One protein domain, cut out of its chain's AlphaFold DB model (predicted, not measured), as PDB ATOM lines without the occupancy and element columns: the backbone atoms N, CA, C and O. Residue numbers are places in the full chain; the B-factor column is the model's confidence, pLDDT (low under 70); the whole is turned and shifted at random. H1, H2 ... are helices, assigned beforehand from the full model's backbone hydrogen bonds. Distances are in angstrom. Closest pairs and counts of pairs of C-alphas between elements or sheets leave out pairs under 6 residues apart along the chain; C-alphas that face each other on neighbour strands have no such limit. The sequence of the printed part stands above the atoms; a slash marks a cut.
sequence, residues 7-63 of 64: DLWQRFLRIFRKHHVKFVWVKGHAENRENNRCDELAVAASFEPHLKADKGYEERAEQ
ATOM      1  N   ASP A   7      15.201   0.284  47.494       94.38
ATOM      2  CA  ASP A   7      14.522   0.688  48.725       94.38
ATOM      3  C   ASP A   7      13.135   0.026  48.858       94.38
ATOM      4  O   ASP A   7      12.829  -0.573  49.897       94.38
ATOM      5  N   LEU A   8      12.332   0.025  47.786       95.75
ATOM      6  CA  LEU A   8      11.020  -0.621  47.756       95.75
ATOM      7  C   LEU A   8      11.154  -2.143  47.891       95.75
ATOM      8  O   LEU A   8      10.466  -2.758  48.712       95.75
ATOM      9  N   TRP A   9      12.091  -2.752  47.159       95.50
ATOM     10  CA  TRP A   9      12.344  -4.196  47.235       95.50
ATOM     11  C   TRP A   9      12.818  -4.644  48.620       95.50
ATOM     12  O   TRP A   9      12.363  -5.671  49.128       95.50
ATOM     13  N   GLN A  10      13.691  -3.872  49.270       95.38
ATOM     14  CA  GLN A  10      14.146  -4.165  50.631       95.38
ATOM     15  C   GLN A  10      12.994  -4.112  51.642       95.38
ATOM     16  O   GLN A  10      12.892  -4.990  52.506       95.38
ATOM     17  N   ARG A  11      12.103  -3.117  51.526       96.25
ATOM     18  CA  ARG A  11      10.899  -3.004  52.368       96.25
ATOM     19  C   ARG A  11       9.954  -4.184  52.146       96.25
ATOM     20  O   ARG A  11       9.515  -4.797  53.119       96.25
ATOM     21  N   PHE A  12       9.700  -4.537  50.888       96.62
ATOM     22  CA  PHE A  12       8.844  -5.660  50.514       96.62
ATOM     23  C   PHE A  12       9.363  -6.995  51.069       96.62
ATOM     24  O   PHE A  12       8.641  -7.688  51.787       96.62
ATOM     25  N   LEU A  13      10.634  -7.334  50.815       96.31
ATOM     26  CA  LEU A  13      11.230  -8.617  51.215       96.31
ATOM     27  C   LEU A  13      11.202  -8.851  52.731       96.31
ATOM     28  O   LEU A  13      11.103  -9.996  53.174       96.31
ATOM     29  N   ARG A  14      11.262  -7.783  53.536       97.06
ATOM     30  CA  ARG A  14      11.166  -7.864  55.002       97.06
ATOM     31  C   ARG A  14       9.806  -8.380  55.474       97.06
ATOM     32  O   ARG A  14       9.746  -9.088  56.478       97.06
ATOM     33  N   ILE A  15       8.731  -7.996  54.789       97.31
ATOM     34  CA  ILE A  15       7.358  -8.369  55.150       97.31
ATOM     35  C   ILE A  15       6.965  -9.662  54.441       97.31
ATOM     36  O   ILE A  15       6.462 -10.574  55.085       97.31
ATOM     37  N   PHE A  16       7.267  -9.782  53.148       97.06
ATOM     38  CA  PHE A  16       6.938 -10.946  52.327       97.06
ATOM     39  C   PHE A  16       7.379 -12.270  52.962       97.06
ATOM     40  O   PHE A  16       6.593 -13.206  53.043       97.06
ATOM     41  N   ARG A  17       8.603 -12.324  53.506       96.38
ATOM     42  CA  ARG A  17       9.161 -13.524  54.159       96.38
ATOM     43  C   ARG A  17       8.386 -13.994  55.395       96.38
ATOM     44  O   ARG A  17       8.617 -15.107  55.852       96.38
ATOM     45  N   LYS A  18       7.507 -13.161  55.955       98.06
ATOM     46  CA  LYS A  18       6.693 -13.492  57.133       98.06
ATOM     47  C   LYS A  18       5.382 -14.196  56.774       98.06
ATOM     48  O   LYS A  18       4.681 -14.644  57.675       98.06
ATOM     49  N   HIS A  19       5.033 -14.275  55.490       97.50
ATOM     50  CA  HIS A  19       3.737 -14.764  55.030       97.50
ATOM     51  C   HIS A  19       3.898 -15.790  53.904       97.50
ATOM     52  O   HIS A  19       4.814 -15.709  53.090       97.50
ATOM     53  N   HIS A  20       2.963 -16.735  53.814       97.12
ATOM     54  CA  HIS A  20       2.868 -17.657  52.683       97.12
ATOM     55  C   HIS A  20       2.042 -17.011  51.569       97.12
ATOM     56  O   HIS A  20       0.825 -17.164  51.505       97.12
ATOM     57  N   VAL A  21       2.704 -16.232  50.717       96.38
ATOM     58  CA  VAL A  21       2.054 -15.473  49.643       96.38
ATOM     59  C   VAL A  21       2.084 -16.265  48.335       96.38
ATOM     60  O   VAL A  21       3.140 -16.725  47.906       96.38
ATOM     61  N   LYS A  22       0.934 -16.365  47.662       97.56
ATOM     62  CA  LYS A  22       0.823 -16.846  46.280       97.56
ATOM     63  C   LYS A  22       0.554 -15.661  45.359       97.56
ATOM     64  O   LYS A  22      -0.441 -14.966  45.534       97.56
ATOM     65  N   PHE A  23       1.407 -15.462  44.359       96.88
ATOM     66  CA  PHE A  23       1.151 -14.476  43.313       96.88
ATOM     67  C   PHE A  23       0.187 -15.040  42.272       96.88
ATOM     68  O   PHE A  23       0.396 -16.135  41.748       96.88
ATOM     69  N   VAL A  24      -0.860 -14.276  41.972       95.25
ATOM     70  CA  VAL A  24      -1.810 -14.566  40.900       95.25
ATOM     71  C   VAL A  24      -1.811 -13.365  39.970       95.25
ATOM     72  O   VAL A  24      -2.260 -12.284  40.338       95.25
ATOM     73  N   TRP A  25      -1.261 -13.554  38.776       94.88
ATOM     74  CA  TRP A  25      -1.233 -12.525  37.748       94.88
ATOM     75  C   TRP A  25      -2.600 -12.458  37.076       94.88
ATOM     76  O   TRP A  25      -3.112 -13.473  36.603       94.88
ATOM     77  N   VAL A  26      -3.192 -11.271  37.049       93.12
ATOM     78  CA  VAL A  26      -4.499 -11.024  36.434       93.12
ATOM     79  C   VAL A  26      -4.335 -10.192  35.170       93.12
ATOM     80  O   VAL A  26      -3.390  -9.415  35.035       93.12
ATOM     81  N   LYS A  27      -5.261 -10.359  34.226       92.19
ATOM     82  CA  LYS A  27      -5.335  -9.505  33.041       92.19
ATOM     83  C   LYS A  27      -5.862  -8.123  33.454       92.19
ATOM     84  O   LYS A  27      -6.850  -8.046  34.178       92.19
ATOM     85  N   GLY A  28      -5.209  -7.057  32.990       88.44
ATOM     86  CA  GLY A  28      -5.661  -5.681  33.225       88.44
ATOM     87  C   GLY A  28      -7.005  -5.389  32.551       88.44
ATOM     88  O   GLY A  28      -7.298  -5.968  31.502       88.44
ATOM     89  N   HIS A  29      -7.806  -4.515  33.171       78.25
ATOM     90  CA  HIS A  29      -9.156  -4.124  32.727       78.25
ATOM     91  C   HIS A  29     -10.055  -5.317  32.356       78.25
ATOM     92  O   HIS A  29     -10.792  -5.287  31.373       78.25
ATOM     93  N   ALA A  30      -9.942  -6.403  33.120       87.00
ATOM     94  CA  ALA A  30     -10.789  -7.581  32.996       87.00
ATOM     95  C   ALA A  30     -11.885  -7.571  34.076       87.00
ATOM     96  O   ALA A  30     -11.962  -6.663  34.894       87.00
ATOM     97  N   GLU A  31     -12.690  -8.628  34.148       88.06
ATOM     98  CA  GLU A  31     -13.821  -8.751  35.087       88.06
ATOM     99  C   GLU A  31     -13.417  -8.925  36.570       88.06
ATOM    100  O   GLU A  31     -14.258  -9.214  37.424       88.06
ATOM    101  N   ASN A  32     -12.131  -8.779  36.924       93.69
ATOM    102  CA  ASN A  32     -11.707  -8.863  38.320       93.69
ATOM    103  C   ASN A  32     -12.075  -7.569  39.058       93.69
ATOM    104  O   ASN A  32     -11.314  -6.603  39.099       93.69
ATOM    105  N   ARG A  33     -13.255  -7.595  39.680       95.19
ATOM    106  CA  ARG A  33     -13.829  -6.487  40.450       95.19
ATOM    107  C   ARG A  33     -12.876  -5.900  41.496       95.19
ATOM    108  O   ARG A  33     -12.869  -4.690  41.691       95.19
ATOM    109  N   GLU A  34     -12.090  -6.727  42.181       95.56
ATOM    110  CA  GLU A  34     -11.177  -6.261  43.233       95.56
ATOM    111  C   GLU A  34      -9.956  -5.557  42.639       95.56
ATOM    112  O   GLU A  34      -9.569  -4.497  43.123       95.56
ATOM    113  N   ASN A  35      -9.406  -6.088  41.545       96.12
ATOM    114  CA  ASN A  35      -8.340  -5.426  40.798       96.12
ATOM    115  C   ASN A  35      -8.804  -4.079  40.225       96.12
ATOM    116  O   ASN A  35      -8.092  -3.090  40.355       96.12
ATOM    117  N   ASN A  36     -10.001  -4.031  39.632       95.25
ATOM    118  CA  ASN A  36     -10.545  -2.795  39.060       95.25
ATOM    119  C   ASN A  36     -10.792  -1.741  40.143       95.25
ATOM    120  O   ASN A  36     -10.484  -0.573  39.948       95.25
ATOM    121  N   ARG A  37     -11.247  -2.156  41.332       95.62
ATOM    122  CA  ARG A  37     -11.352  -1.247  42.476       95.62
ATOM    123  C   ARG A  37      -9.987  -0.709  42.914       95.62
ATOM    124  O   ARG A  37      -9.886   0.460  43.270       95.62
ATOM    125  N   CYS A  38      -8.940  -1.535  42.921       96.19
ATOM    126  CA  CYS A  38      -7.582  -1.064  43.209       96.19
ATOM    127  C   CYS A  38      -7.087  -0.053  42.160       96.19
ATOM    128  O   CYS A  38      -6.437   0.916  42.541       96.19
ATOM    129  N   ASP A  39      -7.414  -0.258  40.881       95.69
ATOM    130  CA  ASP A  39      -7.107   0.672  39.785       95.69
ATOM    131  C   ASP A  39      -7.806   2.026  39.987       95.69
ATOM    132  O   ASP A  39      -7.142   3.057  40.059       95.69
ATOM    133  N   GLU A  40      -9.123   2.020  40.221       95.94
ATOM    134  CA  GLU A  40      -9.908   3.227  40.520       95.94
ATOM    135  C   GLU A  40      -9.330   4.015  41.706       95.94
ATOM    136  O   GLU A  40      -9.186   5.236  41.636       95.94
ATOM    137  N   LEU A  41      -8.964   3.322  42.789       97.19
ATOM    138  CA  LEU A  41      -8.379   3.948  43.976       97.19
ATOM    139  C   LEU A  41      -6.989   4.532  43.700       97.19
ATOM    140  O   LEU A  41      -6.684   5.619  44.186       97.19
ATOM    141  N   ALA A  42      -6.149   3.832  42.935       97.00
ATOM    142  CA  ALA A  42      -4.820   4.316  42.577       97.00
ATOM    143  C   ALA A  42      -4.901   5.568  41.690       97.00
ATOM    144  O   ALA A  42      -4.184   6.541  41.931       97.00
ATOM    145  N   VAL A  43      -5.812   5.568  40.710       96.69
ATOM    146  CA  VAL A  43      -6.081   6.720  39.842       96.69
ATOM    147  C   VAL A  43      -6.603   7.894  40.664       96.69
ATOM    148  O   VAL A  43      -6.042   8.983  40.573       96.69
ATOM    149  N   ALA A  44      -7.610   7.679  41.514       97.81
ATOM    150  CA  ALA A  44      -8.157   8.726  42.374       97.81
ATOM    151  C   ALA A  44      -7.074   9.354  43.268       97.81
ATOM    152  O   ALA A  44      -6.931  10.575  43.283       97.81
ATOM    153  N   ALA A  45      -6.257   8.525  43.929       97.44
ATOM    154  CA  ALA A  45      -5.170   8.988  44.785       97.44
ATOM    155  C   ALA A  45      -4.116   9.800  44.017       97.44
ATOM    156  O   ALA A  45      -3.565  10.742  44.570       97.44
ATOM    157  N   SER A  46      -3.845   9.488  42.744       96.88
ATOM    158  CA  SER A  46      -2.874  10.250  41.940       96.88
ATOM    159  C   SER A  46      -3.297  11.696  41.652       96.88
ATOM    160  O   SER A  46      -2.440  12.536  41.387       96.88
ATOM    161  N   PHE A  47      -4.598  11.992  41.728       97.00
ATOM    162  CA  PHE A  47      -5.141  13.339  41.552       97.00
ATOM    163  C   PHE A  47      -5.300  14.104  42.872       97.00
ATOM    164  O   PHE A  47      -5.691  15.273  42.850       97.00
ATOM    165  N   GLU A  48      -5.026  13.479  44.021       96.94
ATOM    166  CA  GLU A  48      -5.156  14.149  45.310       96.94
ATOM    167  C   GLU A  48      -4.087  15.240  45.491       96.94
ATOM    168  O   GLU A  48      -2.921  15.062  45.123       96.94
ATOM    169  N   PRO A  49      -4.447  16.388  46.091       94.94
ATOM    170  CA  PRO A  49      -3.462  17.384  46.473       94.94
ATOM    171  C   PRO A  49      -2.616  16.873  47.651       94.94
ATOM    172  O   PRO A  49      -3.070  16.070  48.464       94.94
ATOM    173  N   HIS A  50      -1.399  17.404  47.797       93.81
ATOM    174  CA  HIS A  50      -0.499  17.098  48.921       93.81
ATOM    175  C   HIS A  50      -0.078  15.621  49.028       93.81
ATOM    176  O   HIS A  50      -0.018  15.054  50.124       93.81
ATOM    177  N   LEU A  51       0.263  15.006  47.891       94.06
ATOM    178  CA  LEU A  51       0.857  13.670  47.864       94.06
ATOM    179  C   LEU A  51       2.111  13.600  48.738       94.06
ATOM    180  O   LEU A  51       2.888  14.550  48.855       94.06
ATOM    181  N   LYS A  52       2.314  12.439  49.363       94.69
ATOM    182  CA  LYS A  52       3.522  12.183  50.147       94.69
ATOM    183  C   LYS A  52       4.717  12.075  49.206       94.69
ATOM    184  O   LYS A  52       4.637  11.362  48.211       94.69
ATOM    185  N   ALA A  53       5.816  12.717  49.590       94.81
ATOM    186  CA  ALA A  53       7.087  12.631  48.886       94.81
ATOM    187  C   ALA A  53       7.546  11.174  48.722       94.81
ATOM    188  O   ALA A  53       7.600  10.415  49.704       94.81
ATOM    189  N   ASP A  54       7.916  10.802  47.498       95.12
ATOM    190  CA  ASP A  54       8.610   9.546  47.223       95.12
ATOM    191  C   ASP A  54      10.112   9.808  47.299       95.12
ATOM    192  O   ASP A  54      10.785  10.029  46.297       95.12
ATOM    193  N   LYS A  55      10.643   9.789  48.525       94.38
ATOM    194  CA  LYS A  55      12.057  10.091  48.788       94.38
ATOM    195  C   LYS A  55      13.013   9.226  47.967       94.38
ATOM    196  O   LYS A  55      14.039   9.718  47.522       94.38
ATOM    197  N   GLY A  56      12.678   7.948  47.756       92.50
ATOM    198  CA  GLY A  56      13.528   7.037  46.987       92.50
ATOM    199  C   GLY A  56      13.634   7.438  45.515       92.50
ATOM    200  O   GLY A  56      14.683   7.246  44.896       92.50
ATOM    201  N   TYR A  57      12.563   8.017  44.968       92.88
ATOM    202  CA  TYR A  57      12.538   8.600  43.631       92.88
ATOM    203  C   TYR A  57      13.192   9.991  43.591       92.88
ATOM    204  O   TYR A  57      14.073  10.217  42.764       92.88
ATOM    205  N   GLU A  58      12.807  10.895  44.494       92.88
ATOM    206  CA  GLU A  58      13.285  12.285  44.550       92.88
ATOM    207  C   GLU A  58      14.810  12.363  44.734       92.88
ATOM    208  O   GLU A  58      15.494  12.989  43.929       92.88
ATOM    209  N   GLU A  59      15.372  11.625  45.699       89.31
ATOM    210  CA  GLU A  59      16.823  11.584  45.945       89.31
ATOM    211  C   GLU A  59      17.605  11.027  44.746       89.31
ATOM    212  O   GLU A  59      18.781  11.342  44.559       89.31
ATOM    213  N   ARG A  60      16.982  10.156  43.943       84.44
ATOM    214  CA  ARG A  60      17.602   9.613  42.734       84.44
ATOM    215  C   ARG A  60      17.579  10.631  41.596       84.44
ATOM    216  O   ARG A  60      18.578  10.732  40.896       84.44
ATOM    217  N   ALA A  61      16.471  11.348  41.423       77.25
ATOM    218  CA  ALA A  61      16.327  12.374  40.395       77.25
ATOM    219  C   ALA A  61      17.271  13.568  40.622       77.25
ATOM    220  O   ALA A  61      17.716  14.174  39.659       77.25
ATOM    221  N   GLU A  62      17.615  13.883  41.874       71.94
ATOM    222  CA  GLU A  62      18.603  14.922  42.215       71.94
ATOM    223  C   GLU A  62      20.062  14.524  41.917       71.94
ATOM    224  O   GLU A  62      20.938  15.385  41.851       71.94
ATOM    225  N   GLN A  63      20.345  13.223  41.792       60.44
ATOM    226  CA  GLN A  63      21.693  12.677  41.569       60.44
ATOM    227  C   GLN A  63      21.996  12.381  40.090       60.44
ATOM    228  O   GLN A  63      23.125  11.984  39.782       60.44
TER     229      GLN A  63
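AT A GLANCE: This is residues 7 to 63 of the 64 residues of the protein "Ribonuclease HI" of Bacteroidetes bacterium (UniProt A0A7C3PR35). Picture a flat, open frame with an empty middle: the longest helix, H2, makes one side, the long link of residues 17 to 32 another, and H1 and H3 come near each other at Asp 7 and Gly 56, where the frame nearly closes. It is loosely formed, for no helix touches another. The printed part has 57 residues with three named helices, in the order H1, H2, H3 along the chain, and no named strand; its class is all helix. It is only just extended, close to loose, with a radius of gyration of the C-alphas of 15.4 A, and the C-alphas span 41 by 32 by 17 A.

IN THESE COORDINATES: Find C-alpha 33 at (-13.829, -6.487, 40.450); from there H2, residues 33 to 46, runs 20.1 A from first to last C-alpha, to C-alpha 46 at (-2.874, 10.250, 41.940). Go back to Asp 7, whose C-alpha is at (14.522, 0.688, 48.725), for H1, residues 7 to 16, which is 14.3 A long. Then look past H2 for H3, residues 55 to 61, which is 9.7 A long and ends with C-alpha 61 at (16.327, 12.374, 40.395).

HOW THE PARTS SIT: Start from H2 and you will find it apart from H1, and apart from H3 too. Now compare H1 with H3: they are close but not clearly touching, with 1 pair of C-alphas within 8 A, the closest being those of Asp 7 and Gly 56 at 6.7 A. Their centres are 17.2 A apart. Their lines stand at a shallow tilt of 30 degrees, and they run opposite ways. In the backbone of H2 each O i to N i+4 pair is within hydrogen-bond range, while H1 has 5 of 6 such pairs within range and H3 has 2 of 3.

THE WHOLE: Measure the size between the C-alphas of Glu 31 and Gln 63, the two farthest apart at 42.0 A; the first and last printed C-alphas, those of Asp 7 and Gln 63, are 15.7 A apart. The printed part runs from residue 7 to residue 63 with no cut. Follow residues 17 to 32 for the long link from H1 to H2, 16 residues whose C-alphas lie 14 to 20 A from the mean of the C-alphas; the link from H2 to H3 is short, with 8 residues. Residues 9 to 25 stand free, of which 9 to 16 belong to H1, and so do residues 40 to 54, of which 40 to 46 belong to H2, and residues 58 to 63, of which 58 to 61 belong to H3. In the B-factor column the mean pLDDT of the printed part is 93.3, and residue 63 is the one printed residue under 70.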